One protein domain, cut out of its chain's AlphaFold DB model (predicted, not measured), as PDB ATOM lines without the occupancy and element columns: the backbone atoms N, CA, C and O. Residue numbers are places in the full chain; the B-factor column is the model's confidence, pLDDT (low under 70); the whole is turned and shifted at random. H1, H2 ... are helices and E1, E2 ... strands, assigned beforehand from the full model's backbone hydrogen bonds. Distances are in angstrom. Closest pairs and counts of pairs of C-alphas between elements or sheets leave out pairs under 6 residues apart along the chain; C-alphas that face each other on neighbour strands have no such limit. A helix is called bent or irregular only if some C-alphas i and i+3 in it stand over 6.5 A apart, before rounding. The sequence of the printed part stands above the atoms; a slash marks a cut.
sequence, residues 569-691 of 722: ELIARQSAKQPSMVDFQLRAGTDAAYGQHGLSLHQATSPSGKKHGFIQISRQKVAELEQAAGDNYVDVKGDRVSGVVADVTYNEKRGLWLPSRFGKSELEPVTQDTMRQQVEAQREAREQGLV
ATOM      1  N   GLU A 569       4.632  32.343 -18.864       90.69
ATOM      2  CA  GLU A 569       5.144  33.547 -19.522       90.69
ATOM      3  C   GLU A 569       4.138  34.701 -19.415       90.69
ATOM      4  O   GLU A 569       3.012  34.629 -19.923       90.69
ATOM      5  N   LEU A 570       4.547  35.777 -18.741       91.75
ATOM      6  CA  LEU A 570       3.728  36.944 -18.429       91.75
ATOM      7  C   LEU A 570       4.355  38.245 -18.939       91.75
ATOM      8  O   LEU A 570       5.571  38.424 -19.012       91.75
ATOM      9  N   ILE A 571       3.480  39.217 -19.177       90.50
ATOM     10  CA  ILE A 571       3.814  40.631 -19.267       90.50
ATOM     11  C   ILE A 571       3.241  41.342 -18.040       90.50
ATOM     12  O   ILE A 571       2.045  41.264 -17.754       90.50
ATOM     13  N   ALA A 572       4.105  42.046 -17.314       91.62
ATOM     14  CA  ALA A 572       3.757  42.842 -16.146       91.62
ATOM     15  C   ALA A 572       3.831  44.334 -16.494       91.62
ATOM     16  O   ALA A 572       4.906  44.862 -16.774       91.62
ATOM     17  N   ARG A 573       2.690  45.026 -16.472       90.38
ATOM     18  CA  ARG A 573       2.595  46.465 -16.750       90.38
ATOM     19  C   ARG A 573       2.476  47.240 -15.442       90.38
ATOM     20  O   ARG A 573       1.429  47.205 -14.797       90.38
ATOM     21  N   GLN A 574       3.536  47.943 -15.064       90.50
ATOM     22  CA  GLN A 574       3.620  48.786 -13.872       90.50
ATOM     23  C   GLN A 574       3.129  50.204 -14.195       90.50
ATOM     24  O   GLN A 574       3.525  50.787 -15.205       90.50
ATOM     25  N   SER A 575       2.276  50.787 -13.349       85.19
ATOM     26  CA  SER A 575       1.727  52.118 -13.624       85.19
ATOM     27  C   SER A 575       2.745  53.242 -13.405       85.19
ATOM     28  O   SER A 575       3.291  53.382 -12.309       85.19
ATOM     29  N   ALA A 576       2.872  54.131 -14.395       82.19
ATOM     30  CA  ALA A 576       3.700  55.341 -14.379       82.19
ATOM     31  C   ALA A 576       3.560  56.178 -13.095       82.19
ATOM     32  O   ALA A 576       4.511  56.777 -12.601       82.19
ATOM     33  N   LYS A 577       2.332  56.252 -12.565       82.94
ATOM     34  CA  LYS A 577       1.978  57.098 -11.415       82.94
ATOM     35  C   LYS A 577       2.174  56.398 -10.072       82.94
ATOM     36  O   LYS A 577       2.257  57.071  -9.050       82.94
ATOM     37  N   GLN A 578       2.178  55.065 -10.065       85.06
ATOM     38  CA  GLN A 578       2.272  54.222  -8.872       85.06
ATOM     39  C   GLN A 578       2.889  52.864  -9.266       85.06
ATOM     40  O   GLN A 578       2.139  51.941  -9.573       85.06
ATOM     41  N   PRO A 579       4.226  52.691  -9.231       85.25
ATOM     42  CA  PRO A 579       4.884  51.455  -9.689       85.25
ATOM     43  C   PRO A 579       4.493  50.169  -8.935       85.25
ATOM     44  O   PRO A 579       4.744  49.068  -9.415       85.25
ATOM     45  N   SER A 580       3.858  50.296  -7.761       86.38
ATOM     46  CA  SER A 580       3.256  49.189  -7.000       86.38
ATOM     47  C   SER A 580       1.877  48.749  -7.503       86.38
ATOM     48  O   SER A 580       1.357  47.743  -7.018       86.38
ATOM     49  N   MET A 581       1.281  49.485  -8.446       88.88
ATOM     50  CA  MET A 581       0.073  49.107  -9.172       88.88
ATOM     51  C   MET A 581       0.484  48.424 -10.476       88.88
ATOM     52  O   MET A 581       1.026  49.076 -11.368       88.88
ATOM     53  N   VAL A 582       0.227  47.119 -10.583       87.00
ATOM     54  CA  VAL A 582       0.686  46.279 -11.700       87.00
ATOM     55  C   VAL A 582      -0.474  45.474 -12.275       87.00
ATOM     56  O   VAL A 582      -1.231  44.865 -11.523       87.00
ATOM     57  N   ASP A 583      -0.633  45.483 -13.596       87.44
ATOM     58  CA  ASP A 583      -1.500  44.554 -14.329       87.44
ATOM     59  C   ASP A 583      -0.637  43.404 -14.867       87.44
ATOM     60  O   ASP A 583       0.382  43.647 -15.517       87.44
ATOM     61  N   PHE A 584      -1.020  42.164 -14.565       87.88
ATOM     62  CA  PHE A 584      -0.313  40.959 -14.998       87.88
ATOM     63  C   PHE A 584      -1.125  40.267 -16.085       87.88
ATOM     64  O   PHE A 584      -2.272  39.882 -15.853       87.88
ATOM     65  N   GLN A 585      -0.526  40.089 -17.259       87.38
ATOM     66  CA  GLN A 585      -1.172  39.512 -18.433       87.38
ATOM     67  C   GLN A 585      -0.381  38.302 -18.931       87.38
ATOM     68  O   GLN A 585       0.844  38.335 -18.937       87.38
ATOM     69  N   LEU A 586      -1.064  37.244 -19.367       86.62
ATOM     70  CA  LEU A 586      -0.453  36.140 -20.113       86.62
ATOM     71  C   LEU A 586       0.208  36.688 -21.382       86.62
ATOM     72  O   LEU A 586      -0.348  37.570 -22.046       86.62
ATOM     73  N   ARG A 587       1.395  36.190 -21.733       85.12
ATOM     74  CA  ARG A 587       2.104  36.644 -22.930       85.12
ATOM     75  C   ARG A 587       1.413  36.118 -24.193       85.12
ATOM     76  O   ARG A 587       1.285  34.910 -24.380       85.12
ATOM     77  N   ALA A 588       0.954  37.030 -25.052       81.12
ATOM     78  CA  ALA A 588       0.377  36.691 -26.353       81.12
ATOM     79  C   ALA A 588       1.352  35.837 -27.189       81.12
ATOM     80  O   ALA A 588       2.566  36.021 -27.102       81.12
ATOM     81  N   GLY A 589       0.813  34.901 -27.977       73.94
ATOM     82  CA  GLY A 589       1.606  33.928 -28.739       73.94
ATOM     83  C   GLY A 589       2.065  32.692 -27.950       73.94
ATOM     84  O   GLY A 589       2.857  31.919 -28.475       73.94
ATOM     85  N   THR A 590       1.582  32.485 -26.718       78.81
ATOM     86  CA  THR A 590       1.868  31.281 -25.911       78.81
ATOM     87  C   THR A 590       0.649  30.366 -25.789       78.81
ATOM     88  O   THR A 590      -0.489  30.839 -25.804       78.81
ATOM     89  N   ASP A 591       0.875  29.066 -25.581       74.12
ATOM     90  CA  ASP A 591      -0.189  28.063 -25.401       74.12
ATOM     91  C   ASP A 591      -1.148  28.412 -24.249       74.12
ATOM     92  O   ASP A 591      -2.351  28.183 -24.342       74.12
ATOM     93  N   ALA A 592      -0.639  29.027 -23.176       73.62
ATOM     94  CA  ALA A 592      -1.455  29.481 -22.051       73.62
ATOM     95  C   ALA A 592      -2.336  30.700 -22.392       73.62
ATOM     96  O   ALA A 592      -3.407  30.868 -21.809       73.62
ATOM     97  N   ALA A 593      -1.906  31.552 -23.329       74.12
ATOM     98  CA  ALA A 593      -2.701  32.662 -23.853       74.12
ATOM     99  C   ALA A 593      -3.723  32.216 -24.917       74.12
ATOM    100  O   ALA A 593      -4.720  32.909 -25.143       74.12
ATOM    101  N   TYR A 594      -3.500  31.073 -25.570       65.06
ATOM    102  CA  TYR A 594      -4.369  30.563 -26.624       65.06
ATOM    103  C   TYR A 594      -5.768  30.202 -26.088       65.06
ATOM    104  O   TYR A 594      -5.925  29.563 -25.049       65.06
ATOM    105  N   GLY A 595      -6.818  30.638 -26.790       55.22
ATOM    106  CA  GLY A 595      -8.210  30.381 -26.396       55.22
ATOM    107  C   GLY A 595      -8.717  31.151 -25.163       55.22
ATOM    108  O   GLY A 595      -9.824  30.868 -24.697       55.22
ATOM    109  N   GLN A 596      -7.953  32.109 -24.621       60.75
ATOM    110  CA  GLN A 596      -8.342  32.865 -23.425       60.75
ATOM    111  C   GLN A 596      -9.187  34.110 -23.720       60.75
ATOM    112  O   GLN A 596      -8.885  34.908 -24.606       60.75
ATOM    113  N   HIS A 597     -10.225  34.331 -22.905       50.62
ATOM    114  CA  HIS A 597     -11.149  35.468 -23.024       50.62
ATOM    115  C   HIS A 597     -10.537  36.754 -22.410       50.62
ATOM    116  O   HIS A 597     -11.037  37.334 -21.436       50.62
ATOM    117  N   GLY A 598      -9.437  37.213 -23.011       62.44
ATOM    118  CA  GLY A 598      -8.609  38.323 -22.540       62.44
ATOM    119  C   GLY A 598      -7.472  37.860 -21.625       62.44
ATOM    120  O   GLY A 598      -7.633  36.941 -20.830       62.44
ATOM    121  N   LEU A 599      -6.313  38.511 -21.751       68.00
ATOM    122  CA  LEU A 599      -5.044  37.971 -21.247       68.00
ATOM    123  C   LEU A 599      -4.677  38.401 -19.816       68.00
ATOM    124  O   LEU A 599      -3.815  37.774 -19.211       68.00
ATOM    125  N   SER A 600      -5.324  39.423 -19.238       74.94
ATOM    126  CA  SER A 600      -5.074  39.818 -17.840       74.94
ATOM    127  C   SER A 600      -5.565  38.762 -16.843       74.94
ATOM    128  O   SER A 600      -6.730  38.362 -16.861       74.94
ATOM    129  N   LEU A 601      -4.692  38.402 -15.897       67.56
ATOM    130  CA  LEU A 601      -4.988  37.553 -14.738       67.56
ATOM    131  C   LEU A 601      -5.972  38.223 -13.752       67.56
ATOM    132  O   LEU A 601      -6.390  37.611 -12.762       67.56
ATOM    133  N   HIS A 602      -6.323  39.495 -13.976       67.56
ATOM    134  CA  HIS A 602      -7.076  40.332 -13.049       67.56
ATOM    135  C   HIS A 602      -8.230  41.072 -13.736       67.56
ATOM    136  O   HIS A 602      -8.065  42.121 -14.350       67.56
ATOM    137  N   GLN A 603      -9.457  40.588 -13.535       55.84
ATOM    138  CA  GLN A 603     -10.666  41.387 -13.772       55.84
ATOM    139  C   GLN A 603     -11.363  41.696 -12.447       55.84
ATOM    140  O   GLN A 603     -12.435  41.176 -12.145       55.84
ATOM    141  N   ALA A 604     -10.743  42.566 -11.645       41.75
ATOM    142  CA  ALA A 604     -11.360  43.080 -10.430       41.75
ATOM    143  C   ALA A 604     -12.442  44.116 -10.785       41.75
ATOM    144  O   ALA A 604     -12.143  45.239 -11.201       41.75
ATOM    145  N   THR A 605     -13.713  43.749 -10.616       34.22
ATOM    146  CA  THR A 605     -14.834  44.697 -10.676       34.22
ATOM    147  C   THR A 605     -14.914  45.440  -9.345       34.22
ATOM    148  O   THR A 605     -15.254  44.855  -8.320       34.22
ATOM    149  N   SER A 606     -14.593  46.733  -9.348       34.31
ATOM    150  CA  SER A 606     -14.762  47.591  -8.169       34.31
ATOM    151  C   SER A 606     -16.248  47.770  -7.807       34.31
ATOM    152  O   SER A 606     -17.102  47.647  -8.691       34.31
ATOM    153  N   PRO A 607     -16.584  48.190  -6.569       29.69
ATOM    154  CA  PRO A 607     -17.957  48.559  -6.194       29.69
ATOM    155  C   PRO A 607     -18.593  49.644  -7.083       29.69
ATOM    156  O   PRO A 607     -19.810  49.771  -7.128       29.69
ATOM    157  N   SER A 608     -17.785  50.407  -7.834       30.25
ATOM    158  CA  SER A 608     -18.248  51.403  -8.816       30.25
ATOM    159  C   SER A 608     -18.593  50.830 -10.203       30.25
ATOM    160  O   SER A 608     -18.854  51.585 -11.141       30.25
ATOM    161  N   GLY A 609     -18.513  49.508 -10.388       31.38
ATOM    162  CA  GLY A 609     -18.698  48.841 -11.683       31.38
ATOM    163  C   GLY A 609     -17.555  49.060 -12.687       31.38
ATOM    164  O   GLY A 609     -17.614  48.554 -13.808       31.38
ATOM    165  N   LYS A 610     -16.496  49.796 -12.317       34.19
ATOM    166  CA  LYS A 610     -15.257  49.882 -13.104       34.19
ATOM    167  C   LYS A 610     -14.436  48.608 -12.910       34.19
ATOM    168  O   LYS A 610     -14.114  48.267 -11.768       34.19
ATOM    169  N   LYS A 611     -14.073  47.946 -14.012       48.38
ATOM    170  CA  LYS A 611     -13.029  46.913 -14.031       48.38
ATOM    171  C   LYS A 611     -11.658  47.583 -13.943       48.38
ATOM    172  O   LYS A 611     -11.401  48.528 -14.686       48.38
ATOM    173  N   HIS A 612     -10.789  47.077 -13.076       51.62
ATOM    174  CA  HIS A 612      -9.385  47.478 -12.990       51.62
ATOM    175  C   HIS A 612      -8.497  46.232 -13.128       51.62
ATOM    176  O   HIS A 612      -8.671  45.279 -12.371       51.62
ATOM    177  N   GLY A 613      -7.576  46.242 -14.101       64.06
ATOM    178  CA  GLY A 613      -6.554  45.192 -14.265       64.06
ATOM    179  C   GLY A 613      -5.360  45.367 -13.324       64.06
ATOM    180  O   GLY A 613      -4.803  44.399 -12.818       64.06
ATOM    181  N   PHE A 614      -5.018  46.619 -13.009       75.94
ATOM    182  CA  PHE A 614      -3.953  46.935 -12.061       75.94
ATOM    183  C   PHE A 614      -4.330  46.539 -10.626       75.94
ATOM    184  O   PHE A 614      -5.331  47.014 -10.082       75.94
ATOM    185  N   ILE A 615      -3.471  45.747  -9.987       81.12
ATOM    186  CA  ILE A 615      -3.544  45.378  -8.572       81.12
ATOM    187  C   ILE A 615      -2.401  46.002  -7.774       81.12
ATOM    188  O   ILE A 615      -1.309  46.211  -8.297       81.12
ATOM    189  N   GLN A 616      -2.613  46.231  -6.477       85.25
ATOM    190  CA  GLN A 616      -1.538  46.672  -5.590       85.25
ATOM    191  C   GLN A 616      -0.722  45.478  -5.070       85.25
ATOM    192  O   GLN A 616      -1.259  44.609  -4.363       85.25
ATOM    193  N   ILE A 617       0.576  45.457  -5.377       86.31
ATOM    194  CA  ILE A 617       1.571  44.520  -4.830       86.31
ATOM    195  C   ILE A 617       2.492  45.212  -3.807       86.31
ATOM    196  O   ILE A 617       2.522  46.438  -3.696       86.31
ATOM    197  N   SER A 618       3.217  44.429  -3.002       87.69
ATOM    198  CA  SER A 618       4.176  44.964  -2.024       87.69
ATOM    199  C   SER A 618       5.436  45.499  -2.716       87.69
ATOM    200  O   SER A 618       5.809  45.016  -3.781       87.69
ATOM    201  N   ARG A 619       6.147  46.449  -2.085       87.44
ATOM    202  CA  ARG A 619       7.443  46.952  -2.597       87.44
ATOM    203  C   ARG A 619       8.461  45.826  -2.823       87.44
ATOM    204  O   ARG A 619       9.193  45.871  -3.800       87.44
ATOM    205  N   GLN A 620       8.453  44.800  -1.969       90.69
ATOM    206  CA  GLN A 620       9.271  43.601  -2.157       90.69
ATOM    207  C   GLN A 620       8.929  42.885  -3.475       90.69
ATOM    208  O   GLN A 620       9.830  42.600  -4.248       90.69
ATOM    209  N   LYS A 621       7.640  42.677  -3.784       89.56
ATOM    210  CA  LYS A 621       7.227  42.060  -5.056       89.56
ATOM    211  C   LYS A 621       7.498  42.925  -6.286       89.56
ATOM    212  O   LYS A 621       7.665  42.367  -7.363       89.56
ATOM    213  N   VAL A 622       7.561  44.252  -6.142       91.50
ATOM    214  CA  VAL A 622       8.051  45.143  -7.210       91.50
ATOM    215  C   VAL A 622       9.538  44.886  -7.464       91.50
ATOM    216  O   VAL A 622       9.920  44.656  -8.603       91.50
ATOM    217  N   ALA A 623      10.363  44.827  -6.413       91.06
ATOM    218  CA  ALA A 623      11.790  44.534  -6.550       91.06
ATOM    219  C   ALA A 623      12.059  43.116  -7.097       91.06
ATOM    220  O   ALA A 623      12.902  42.958  -7.971       91.06
ATOM    221  N   GLU A 624      11.315  42.099  -6.646       92.75
ATOM    222  CA  GLU A 624      11.386  40.728  -7.185       92.75
ATOM    223  C   GLU A 624      11.017  40.681  -8.680       92.75
ATOM    224  O   GLU A 624      11.677  39.991  -9.454       92.75
ATOM    225  N   LEU A 625       9.991  41.434  -9.096       93.31
ATOM    226  CA  LEU A 625       9.571  41.560 -10.494       93.31
ATOM    227  C   LEU A 625      10.641  42.255 -11.352       93.31
ATOM    228  O   LEU A 625      10.994  41.760 -12.419       93.31
ATOM    229  N   GLU A 626      11.165  43.388 -10.889       92.31
ATOM    230  CA  GLU A 626      12.174  44.170 -11.611       92.31
ATOM    231  C   GLU A 626      13.522  43.432 -11.689       92.31
ATOM    232  O   GLU A 626      14.181  43.470 -12.725       92.31
ATOM    233  N   GLN A 627      13.897  42.678 -10.648       93.19
ATOM    234  CA  GLN A 627      15.067  41.796 -10.655       93.19
ATOM    235  C   GLN A 627      14.894  40.595 -11.602       93.19
ATOM    236  O   GLN A 627      15.863  40.171 -12.235       93.19
ATOM    237  N   ALA A 628      13.682  40.038 -11.701       91.94
ATOM    238  CA  ALA A 628      13.376  38.943 -12.619       91.94
ATOM    239  C   ALA A 628      13.339  39.399 -14.086       91.94
ATOM    240  O   ALA A 628      13.800  38.663 -14.955       91.94
ATOM    241  N   ALA A 629      12.850  40.610 -14.361       91.00
ATOM    242  CA  ALA A 629      12.871  41.199 -15.699       91.00
ATOM    243  C   ALA A 629      14.291  41.611 -16.129       91.00
ATOM    244  O   ALA A 629      14.711  41.329 -17.252       91.00
ATOM    245  N   GLY A 630      15.045  42.269 -15.239       90.88
ATOM    246  CA  GLY A 630      16.335  42.870 -15.576       90.88
ATOM    247  C   GLY A 630      16.186  43.884 -16.713       90.88
ATOM    248  O   GLY A 630      15.416  44.838 -16.601       90.88
ATOM    249  N   ASP A 631      16.888  43.643 -17.819       88.69
ATOM    250  CA  ASP A 631      16.837  44.468 -19.033       88.69
ATOM    251  C   ASP A 631      15.633  44.149 -19.947       88.69
ATOM    252  O   ASP A 631      15.411  44.844 -20.935       88.69
ATOM    253  N   ASN A 632      14.821  43.129 -19.631       91.75
ATOM    254  CA  ASN A 632      13.628  42.758 -20.403       91.75
ATOM    255  C   ASN A 632      12.421  43.653 -20.056       91.75
ATOM    256  O   ASN A 632      11.445  43.209 -19.439       91.75
ATOM    257  N   TYR A 633      12.505  44.933 -20.428       91.50
ATOM    258  CA  TYR A 633      11.415  45.896 -20.276       91.50
ATOM    259  C   TYR A 633      11.382  46.958 -21.387       91.50
ATOM    260  O   TYR A 633      12.383  47.242 -22.041       91.50
ATOM    261  N   VAL A 634      10.218  47.586 -21.557       90.38
ATOM    262  CA  VAL A 634       9.984  48.716 -22.464       90.38
ATOM    263  C   VAL A 634       8.970  49.687 -21.854       90.38
ATOM    264  O   VAL A 634       7.976  49.270 -21.259       90.38
ATOM    265  N   ASP A 635       9.189  50.991 -22.013       87.88
ATOM    266  CA  ASP A 635       8.244  52.014 -21.556       87.88
ATOM    267  C   ASP A 635       7.192  52.311 -22.634       87.88
ATOM    268  O   ASP A 635       7.508  52.651 -23.778       87.88
ATOM    269  N   VAL A 636       5.909  52.201 -22.274       79.44
ATOM    270  CA  VAL A 636       4.777  52.350 -23.199       79.44
ATOM    271  C   VAL A 636       3.763  53.335 -22.629       79.44
ATOM    272  O   VAL A 636       3.062  53.060 -21.658       79.44
ATOM    273  N   LYS A 637       3.666  54.514 -23.260       78.81
ATOM    274  CA  LYS A 637       2.805  55.634 -22.819       78.81
ATOM    275  C   LYS A 637       3.072  56.071 -21.359       78.81
ATOM    276  O   LYS A 637       2.182  56.598 -20.699       78.81
ATOM    277  N   GLY A 638       4.304  55.860 -20.886       79.38
ATOM    278  CA  GLY A 638       4.781  56.169 -19.534       79.38
ATOM    279  C   GLY A 638       4.677  55.018 -18.527       79.38
ATOM    280  O   GLY A 638       5.320  55.091 -17.485       79.38
ATOM    281  N   ASP A 639       3.903  53.965 -18.809       84.62
ATOM    282  CA  ASP A 639       3.884  52.754 -17.980       84.62
ATOM    283  C   ASP A 639       5.078  51.859 -18.349       84.62
ATOM    284  O   ASP A 639       5.316  51.619 -19.538       84.62
ATOM    285  N   ARG A 640       5.790  51.320 -17.351       89.62
ATOM    286  CA  ARG A 640       6.877  50.353 -17.571       89.62
ATOM    287  C   ARG A 640       6.283  48.970 -17.814       89.62
ATOM    288  O   ARG A 640       5.436  48.514 -17.042       89.62
ATOM    289  N   VAL A 641       6.710  48.297 -18.875       91.25
ATOM    290  CA  VAL A 641       6.216  46.973 -19.267       91.25
ATOM    291  C   VAL A 641       7.366  45.977 -19.252       91.25
ATOM    292  O   VAL A 641       8.323  46.155 -19.994       91.25
ATOM    293  N   SER A 642       7.259  44.925 -18.442       93.12
ATOM    294  CA  SER A 642       8.341  43.970 -18.170       93.12
ATOM    295  C   SER A 642       7.941  42.536 -18.542       93.12
ATOM    296  O   SER A 642       6.820  42.120 -18.240       93.12
ATOM    297  N   GLY A 643       8.841  41.776 -19.175       92.25
ATOM    298  CA  GLY A 643       8.634  40.362 -19.522       92.25
ATOM    299  C   GLY A 643       9.223  39.412 -18.479       92.25
ATOM    300  O   GLY A 643      10.421  39.477 -18.203       92.25
ATOM    301  N   VAL A 644       8.403  38.525 -17.904       93.75
ATOM    302  CA  VAL A 644       8.818  37.583 -16.843       93.75
ATOM    303  C   VAL A 644       8.069  36.255 -16.909       93.75
ATOM    304  O   VAL A 644       6.887  36.216 -17.236       93.75
ATOM    305  N   VAL A 645       8.724  35.179 -16.479       92.81
ATOM    306  CA  VAL A 645       8.063  33.911 -16.135       92.81
ATOM    307  C   VAL A 645       7.561  33.971 -14.689       92.81
ATOM    308  O   VAL A 645       8.213  34.566 -13.828       92.81
ATOM    309  N   ALA A 646       6.419  33.348 -14.383       91.69
ATOM    310  CA  ALA A 646       5.907  33.260 -13.018       91.69
ATOM    311  C   ALA A 646       5.120  31.977 -12.701       91.69
ATOM    312  O   ALA A 646       4.321  31.489 -13.497       91.69
ATOM    313  N   ASP A 647       5.253  31.504 -11.459       89.75
ATOM    314  CA  ASP A 647       4.320  30.539 -10.863       89.75
ATOM    315  C   ASP A 647       3.091  31.296 -10.338       89.75
ATOM    316  O   ASP A 647       3.239  32.175  -9.486       89.75
ATOM    317  N   VAL A 648       1.875  30.964 -10.769       85.62
ATOM    318  CA  VAL A 648       0.639  31.698 -10.444       85.62
ATOM    319  C   VAL A 648      -0.228  30.909  -9.454       85.62
ATOM    320  O   VAL A 648      -0.610  29.770  -9.710       85.62
ATOM    321  N   THR A 649      -0.591  31.506  -8.315       82.94
ATOM    322  CA  THR A 649      -1.391  30.841  -7.267       82.94
ATOM    323  C   THR A 649      -2.664  31.608  -6.918       82.94
ATOM    324  O   THR A 649      -2.727  32.836  -7.004       82.94
ATOM    325  N   TYR A 650      -3.721  30.885  -6.533       78.31
ATOM    326  CA  TYR A 650      -4.992  31.507  -6.172       78.31
ATOM    327  C   TYR A 650      -4.914  32.116  -4.773       78.31
ATOM    328  O   TYR A 650      -4.667  31.425  -3.786       78.31
ATOM    329  N   ASN A 651      -5.152  33.419  -4.674       76.25
ATOM    330  CA  ASN A 651      -5.201  34.123  -3.406       76.25
ATOM    331  C   ASN A 651      -6.647  34.201  -2.916       76.25
ATOM    332  O   ASN A 651      -7.398  35.093  -3.311       76.25
ATOM    333  N   GLU A 652      -7.027  33.289  -2.022       70.19
ATOM    334  CA  GLU A 652      -8.396  33.195  -1.496       70.19
ATOM    335  C   GLU A 652      -8.899  34.500  -0.866       70.19
ATOM    336  O   GLU A 652     -10.063  34.853  -1.043       70.19
ATOM    337  N   LYS A 653      -8.015  35.253  -0.193       70.12
ATOM    338  CA  LYS A 653      -8.346  36.531   0.462       70.12
ATOM    339  C   LYS A 653      -8.659  37.659  -0.529       70.12
ATOM    340  O   LYS A 653      -9.339  38.609  -0.158       70.12
ATOM    341  N   ARG A 654      -8.138  37.587  -1.759       63.72
ATOM    342  CA  ARG A 654      -8.377  38.570  -2.836       63.72
ATOM    343  C   ARG A 654      -9.300  38.051  -3.943       63.72
ATOM    344  O   ARG A 654      -9.750  38.847  -4.757       63.72
ATOM    345  N   GLY A 655      -9.567  36.748  -3.990       66.25
ATOM    346  CA  GLY A 655     -10.377  36.102  -5.023       66.25
ATOM    347  C   GLY A 655      -9.707  35.995  -6.403       66.25
ATOM    348  O   GLY A 655     -10.412  35.783  -7.388       66.25
ATOM    349  N   LEU A 656      -8.380  36.158  -6.491       74.06
ATOM    350  CA  LEU A 656      -7.629  36.371  -7.741       74.06
ATOM    351  C   LEU A 656      -6.404  35.447  -7.870       74.06
ATOM    352  O   LEU A 656      -5.771  35.110  -6.871       74.06
ATOM    353  N   TRP A 657      -6.030  35.112  -9.107       76.38
ATOM    354  CA  TRP A 657      -4.808  34.373  -9.455       76.38
ATOM    355  C   TRP A 657      -3.592  35.302  -9.509       76.38
ATOM    356  O   TRP A 657      -3.465  36.074 -10.450       76.38
ATOM    357  N   LEU A 658      -2.710  35.250  -8.510       81.81
ATOM    358  CA  LEU A 658      -1.550  36.138  -8.380       81.81
ATOM    359  C   LEU A 658      -0.237  35.431  -8.755       81.81
ATOM    360  O   LEU A 658      -0.005  34.317  -8.283       81.81
ATOM    361  N   PRO A 659       0.689  36.103  -9.463       86.81
ATOM    362  CA  PRO A 659       2.087  35.686  -9.519       86.81
ATOM    363  C   PRO A 659       2.682  35.530  -8.112       86.81
ATOM    364  O   PRO A 659       2.662  36.445  -7.277       86.81
ATOM    365  N   SER A 660       3.193  34.337  -7.830       84.31
ATOM    366  CA  SER A 660       3.688  33.902  -6.524       84.31
ATOM    367  C   SER A 660       5.209  34.004  -6.426       84.31
ATOM    368  O   SER A 660       5.696  34.495  -5.405       84.31
ATOM    369  N   ARG A 661       5.916  33.664  -7.511       86.75
ATOM    370  CA  ARG A 661       7.362  33.796  -7.745       86.75
ATOM    371  C   ARG A 661       7.582  34.345  -9.153       86.75
ATOM    372  O   ARG A 661       6.771  34.046 -10.023       86.75
ATOM    373  N   PHE A 662       8.665  35.089  -9.365       91.81
ATOM    374  CA  PHE A 662       9.078  35.581 -10.682       91.81
ATOM    375  C   PHE A 662      10.425  34.970 -11.086       91.81
ATOM    376  O   PHE A 662      11.281  34.728 -10.235       91.81
ATOM    377  N   GLY A 663      10.606  34.750 -12.384       91.38
ATOM    378  CA  GLY A 663      11.847  34.340 -13.030       91.38
ATOM    379  C   GLY A 663      12.035  35.084 -14.353       91.38
ATOM    380  O   GLY A 663      11.132  35.784 -14.819       91.38
ATOM    381  N   LYS A 664      13.216  34.944 -14.959       91.50
ATOM    382  CA  LYS A 664      13.489  35.523 -16.280       91.50
ATOM    383  C   LYS A 664      12.555  34.903 -17.323       91.50
ATOM    384  O   LYS A 664      12.328  33.700 -17.281       91.50
ATOM    385  N   SER A 665      12.027  35.728 -18.228       88.69
ATOM    386  CA  SER A 665      11.347  35.249 -19.440       88.69
ATOM    387  C   SER A 665      12.340  34.447 -20.290       88.69
ATOM    388  O   SER A 665      13.499  34.851 -20.424       88.69
ATOM    389  N   GLU A 666      11.898  33.307 -20.814       85.25
ATOM    390  CA  GLU A 666      12.650  32.457 -21.746       85.25
ATOM    391  C   GLU A 666      12.380  32.866 -23.207       85.25
ATOM    392  O   GLU A 666      13.158  32.550 -24.107       85.25
ATOM    393  N   LEU A 667      11.297  33.617 -23.436       84.94
ATOM    394  CA  LEU A 667      10.952  34.246 -24.708       84.94
ATOM    395  C   LEU A 667      11.724  35.557 -24.959       84.94
ATOM    396  O   LEU A 667      12.289  36.170 -24.053       84.94
ATOM    397  N   GLU A 668      11.699  36.023 -26.214       82.88
ATOM    398  CA  GLU A 668      12.377  37.248 -26.673       82.88
ATOM    399  C   GLU A 668      12.067  38.493 -25.806       82.88
ATOM    400  O   GLU A 668      10.999  38.559 -25.186       82.88
ATOM    401  N   PRO A 669      12.930  39.528 -25.784       87.88
ATOM    402  CA  PRO A 669      12.648  40.771 -25.067       87.88
ATOM    403  C   PRO A 669      11.315  41.420 -25.470       87.88
ATOM    404  O   PRO A 669      10.928  41.405 -26.639       87.88
ATOM    405  N   VAL A 670      10.602  42.012 -24.510       86.31
ATOM    406  CA  VAL A 670       9.330  42.700 -24.763       86.31
ATOM    407  C   VAL A 670       9.594  44.018 -25.489       86.31
ATOM    408  O   VAL A 670      10.229  44.923 -24.956       86.31
ATOM    409  N   THR A 671       9.060  44.144 -26.702       86.31
ATOM    410  CA  THR A 671       9.161  45.349 -27.534       86.31
ATOM    411  C   THR A 671       7.808  46.055 -27.674       86.31
ATOM    412  O   THR A 671       6.764  45.567 -27.227       86.31
ATOM    413  N   GLN A 672       7.792  47.212 -28.347       79.81
ATOM    414  CA  GLN A 672       6.535  47.865 -28.731       79.81
ATOM    415  C   GLN A 672       5.681  46.990 -29.666       79.81
ATOM    416  O   GLN A 672       4.455  47.061 -29.599       79.81
ATOM    417  N   ASP A 673       6.298  46.128 -30.481       77.75
ATOM    418  CA  ASP A 673       5.577  45.194 -31.350       77.75
ATOM    419  C   ASP A 673       5.035  43.988 -30.570       77.75
ATOM    420  O   ASP A 673       3.899  43.589 -30.812       77.75
ATOM    421  N   THR A 674       5.729  43.505 -29.530       80.19
ATOM    422  CA  THR A 674       5.142  42.556 -28.555       80.19
ATOM    423  C   THR A 674       3.891  43.145 -27.891       80.19
ATOM    424  O   THR A 674       2.904  42.446 -27.654       80.19
ATOM    425  N   MET A 675       3.887  44.456 -27.634       82.19
ATOM    426  CA  MET A 675       2.713  45.159 -27.110       82.19
ATOM    427  C   MET A 675       1.631  45.442 -28.160       82.19
ATOM    428  O   MET A 675       0.465  45.585 -27.788       82.19
ATOM    429  N   ARG A 676       1.965  45.455 -29.456       77.19
ATOM    430  CA  ARG A 676       0.974  45.440 -30.540       77.19
ATOM    431  C   ARG A 676       0.316  44.065 -30.653       77.19
ATOM    432  O   ARG A 676      -0.906  43.995 -30.581       77.19
ATOM    433  N   GLN A 677       1.110  42.994 -30.663       78.81
ATOM    434  CA  GLN A 677       0.649  41.600 -30.633       78.81
ATOM    435  C   GLN A 677      -0.254  41.312 -29.421       78.81
ATOM    436  O   GLN A 677      -1.255  40.618 -29.552       78.81
ATOM    437  N   GLN A 678       0.034  41.888 -28.246       80.31
ATOM    438  CA  GLN A 678      -0.866  41.838 -27.083       80.31
ATOM    439  C   GLN A 678      -2.239  42.464 -27.357       80.31
ATOM    440  O   GLN A 678      -3.266  41.886 -27.002       80.31
ATOM    441  N   VAL A 679      -2.279  43.644 -27.981       73.06
ATOM    442  CA  VAL A 679      -3.536  44.325 -28.329       73.06
ATOM    443  C   VAL A 679      -4.279  43.567 -29.432       73.06
ATOM    444  O   VAL A 679      -5.496  43.423 -29.344       73.06
ATOM    445  N   GLU A 680      -3.562  43.041 -30.423       71.25
ATOM    446  CA  GLU A 680      -4.104  42.258 -31.536       71.25
ATOM    447  C   GLU A 680      -4.666  40.911 -31.064       71.25
ATOM    448  O   GLU A 680      -5.830  40.638 -31.326       71.25
ATOM    449  N   ALA A 681      -3.941  40.131 -30.257       68.25
ATOM    450  CA  ALA A 681      -4.450  38.883 -29.678       68.25
ATOM    451  C   ALA A 681      -5.646  39.124 -28.738       68.25
ATOM    452  O   ALA A 681      -6.622  38.372 -28.740       68.25
ATOM    453  N   GLN A 682      -5.627  40.214 -27.957       67.19
ATOM    454  CA  GLN A 682      -6.787  40.606 -27.154       67.19
ATOM    455  C   GLN A 682      -7.969  41.084 -27.999       67.19
ATOM    456  O   GLN A 682      -9.095  40.997 -27.514       67.19
ATOM    457  N   ARG A 683      -7.743  41.604 -29.209       61.97
ATOM    458  CA  ARG A 683      -8.785  41.985 -30.169       61.97
ATOM    459  C   ARG A 683      -9.354  40.747 -30.860       61.97
ATOM    460  O   ARG A 683     -10.562  40.557 -30.821       61.97
ATOM    461  N   GLU A 684      -8.505  39.873 -31.385       58.97
ATOM    462  CA  GLU A 684      -8.881  38.619 -32.039       58.97
ATOM    463  C   GLU A 684      -9.708  37.720 -31.105       58.97
ATOM    464  O   GLU A 684     -10.778  37.253 -31.486       58.97
ATOM    465  N   ALA A 685      -9.308  37.573 -29.836       57.69
ATOM    466  CA  ALA A 685     -10.080  36.817 -28.846       57.69
ATOM    467  C   ALA A 685     -11.484  37.403 -28.561       57.69
ATOM    468  O   ALA A 685     -12.380  36.671 -28.134       57.69
ATOM    469  N   ARG A 686     -11.696  38.709 -28.806       56.00
ATOM    470  CA  ARG A 686     -13.021  39.361 -28.744       56.00
ATOM    471  C   ARG A 686     -13.793  39.162 -30.051       56.00
ATOM    472  O   ARG A 686     -14.970  38.821 -29.997       56.00
ATOM    473  N   GLU A 687     -13.141  39.349 -31.198       49.22
ATOM    474  CA  GLU A 687     -13.740  39.236 -32.538       49.22
ATOM    475  C   GLU A 687     -14.186  37.801 -32.859       49.22
ATOM    476  O   GLU A 687     -15.282  37.605 -33.377       49.22
ATOM    477  N   GLN A 688     -13.406  36.791 -32.467       46.34
ATOM    478  CA  GLN A 688     -13.778  35.374 -32.573       46.34
ATOM    479  C   GLN A 688     -14.816  34.931 -31.520       46.34
ATOM    480  O   GLN A 688     -15.227  33.770 -31.504       46.34
ATOM    481  N   GLY A 689     -15.229  35.824 -30.608       45.41
ATOM    482  CA  GLY A 689     -16.232  35.539 -29.579       45.41
ATOM    483  C   GLY A 689     -15.859  34.378 -28.651       45.41
ATOM    484  O   GLY A 689     -16.752  33.655 -28.203       45.41
ATOM    485  N   LEU A 690     -14.562  34.163 -28.387       46.53
ATOM    486  CA  LEU A 690     -14.049  32.957 -27.734       46.53
ATOM    487  C   LEU A 690     -14.512  32.840 -26.277       46.53
ATOM    488  O   LEU A 690     -13.873  33.285 -25.323       46.53
ATOM    489  N   VAL A 691     -15.650  32.170 -26.112       44.25
ATOM    490  CA  VAL A 691     -16.130  31.619 -24.848       44.25
ATOM    491  C   VAL A 691     -15.029  30.723 -24.275       44.25
ATOM    492  O   VAL A 691     -14.679  29.721 -24.899       44.25
TER     493      VAL A 691
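AT A GLANCE: This is residues 569 to 691 of the 722 residues of an uncharacterized protein of Brevibacterium aurantiacum (UniProt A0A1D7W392). What is the main picture? A strongly twisted sheet of five strands, E1 to E5, with E4 sharply bent, curls round helix H1, while the longer helix H2 only grazes the sheet with its first residues. What else is there? The 123 printed residues run E1, E2, H1, E3, E4, E5, H2, of mixed class, and a long unnamed stretch, residues 587 to 618, joins E2 to H1. The sheet is branched, its neighbour pairs antiparallel. How large is it? It is compact, with a radius of gyration of the C-alphas of 13.9 A and spans of 38 by 36 by 27 A.

IN THESE COORDINATES: Where are the strands? E4, residues 639 to 651, is 25.3 A long; E5 is residues 656 to 664, 22.8 A, and E2 residues 578 to 586, 21.5 A. E1, residues 569 to 575, spans 19.8 A from C-alpha 569 at (5.144, 33.547, -19.522), and E3 is residues 633 to 636, 9.7 A. Where are the helices? H1 is residues 619 to 629, 15.3 A. H2, residues 672 to 687, is 22.4 A long and ends at C-alpha 687, (-13.740, 39.236, -32.538).

HOW THE PARTS SIT: How is the sheet joined? E4 has E1 on one side and E3 and E5 on the other side; N 572 and O 642 of E1 and E4 are 2.9 A apart, N 634 and O 641 of the hairpin E3 and E4 2.8 A, and N 649 and O 658 of the hairpin E4 and E5 2.9 A. E1 and E2 form a hairpin too, with N 573 and O 583 2.9 A apart; E3, E4 and E5 make a meander, each strand the antiparallel neighbour of the one before. Where do strands bend? E4 bends by 94 degrees at residue 645, E5 by 58 degrees at residue 661 and E2 by 54 degrees at residue 581. How do the helices sit? H1 is on the sheet, its closest C-alphas to E5 being Ala 628 and Gly 663, 4.9 A apart; H2 grazes it with residues 672 to 678, and the closest C-alphas of E3 and H2, Val 634 and Gln 672, are 7.2 A apart. H1 and H2 are apart; every O i to N i+4 pair is within hydrogen-bond range in H1, and 11 of 12 in H2.

THE WHOLE: How far does it reach? The C-alphas of Gln 620 and Gln 688, the two farthest apart, are 39.0 A from each other. Are there cuts or long links? The printed part has no cut, and the link from E2 to H1, 32 residues, is long. Where is confidence low? Residues 594 to 599, 601 to 613, 654 to 655 and 681 to 691 are under 70; the mean pLDDT of the printed part is 76.6.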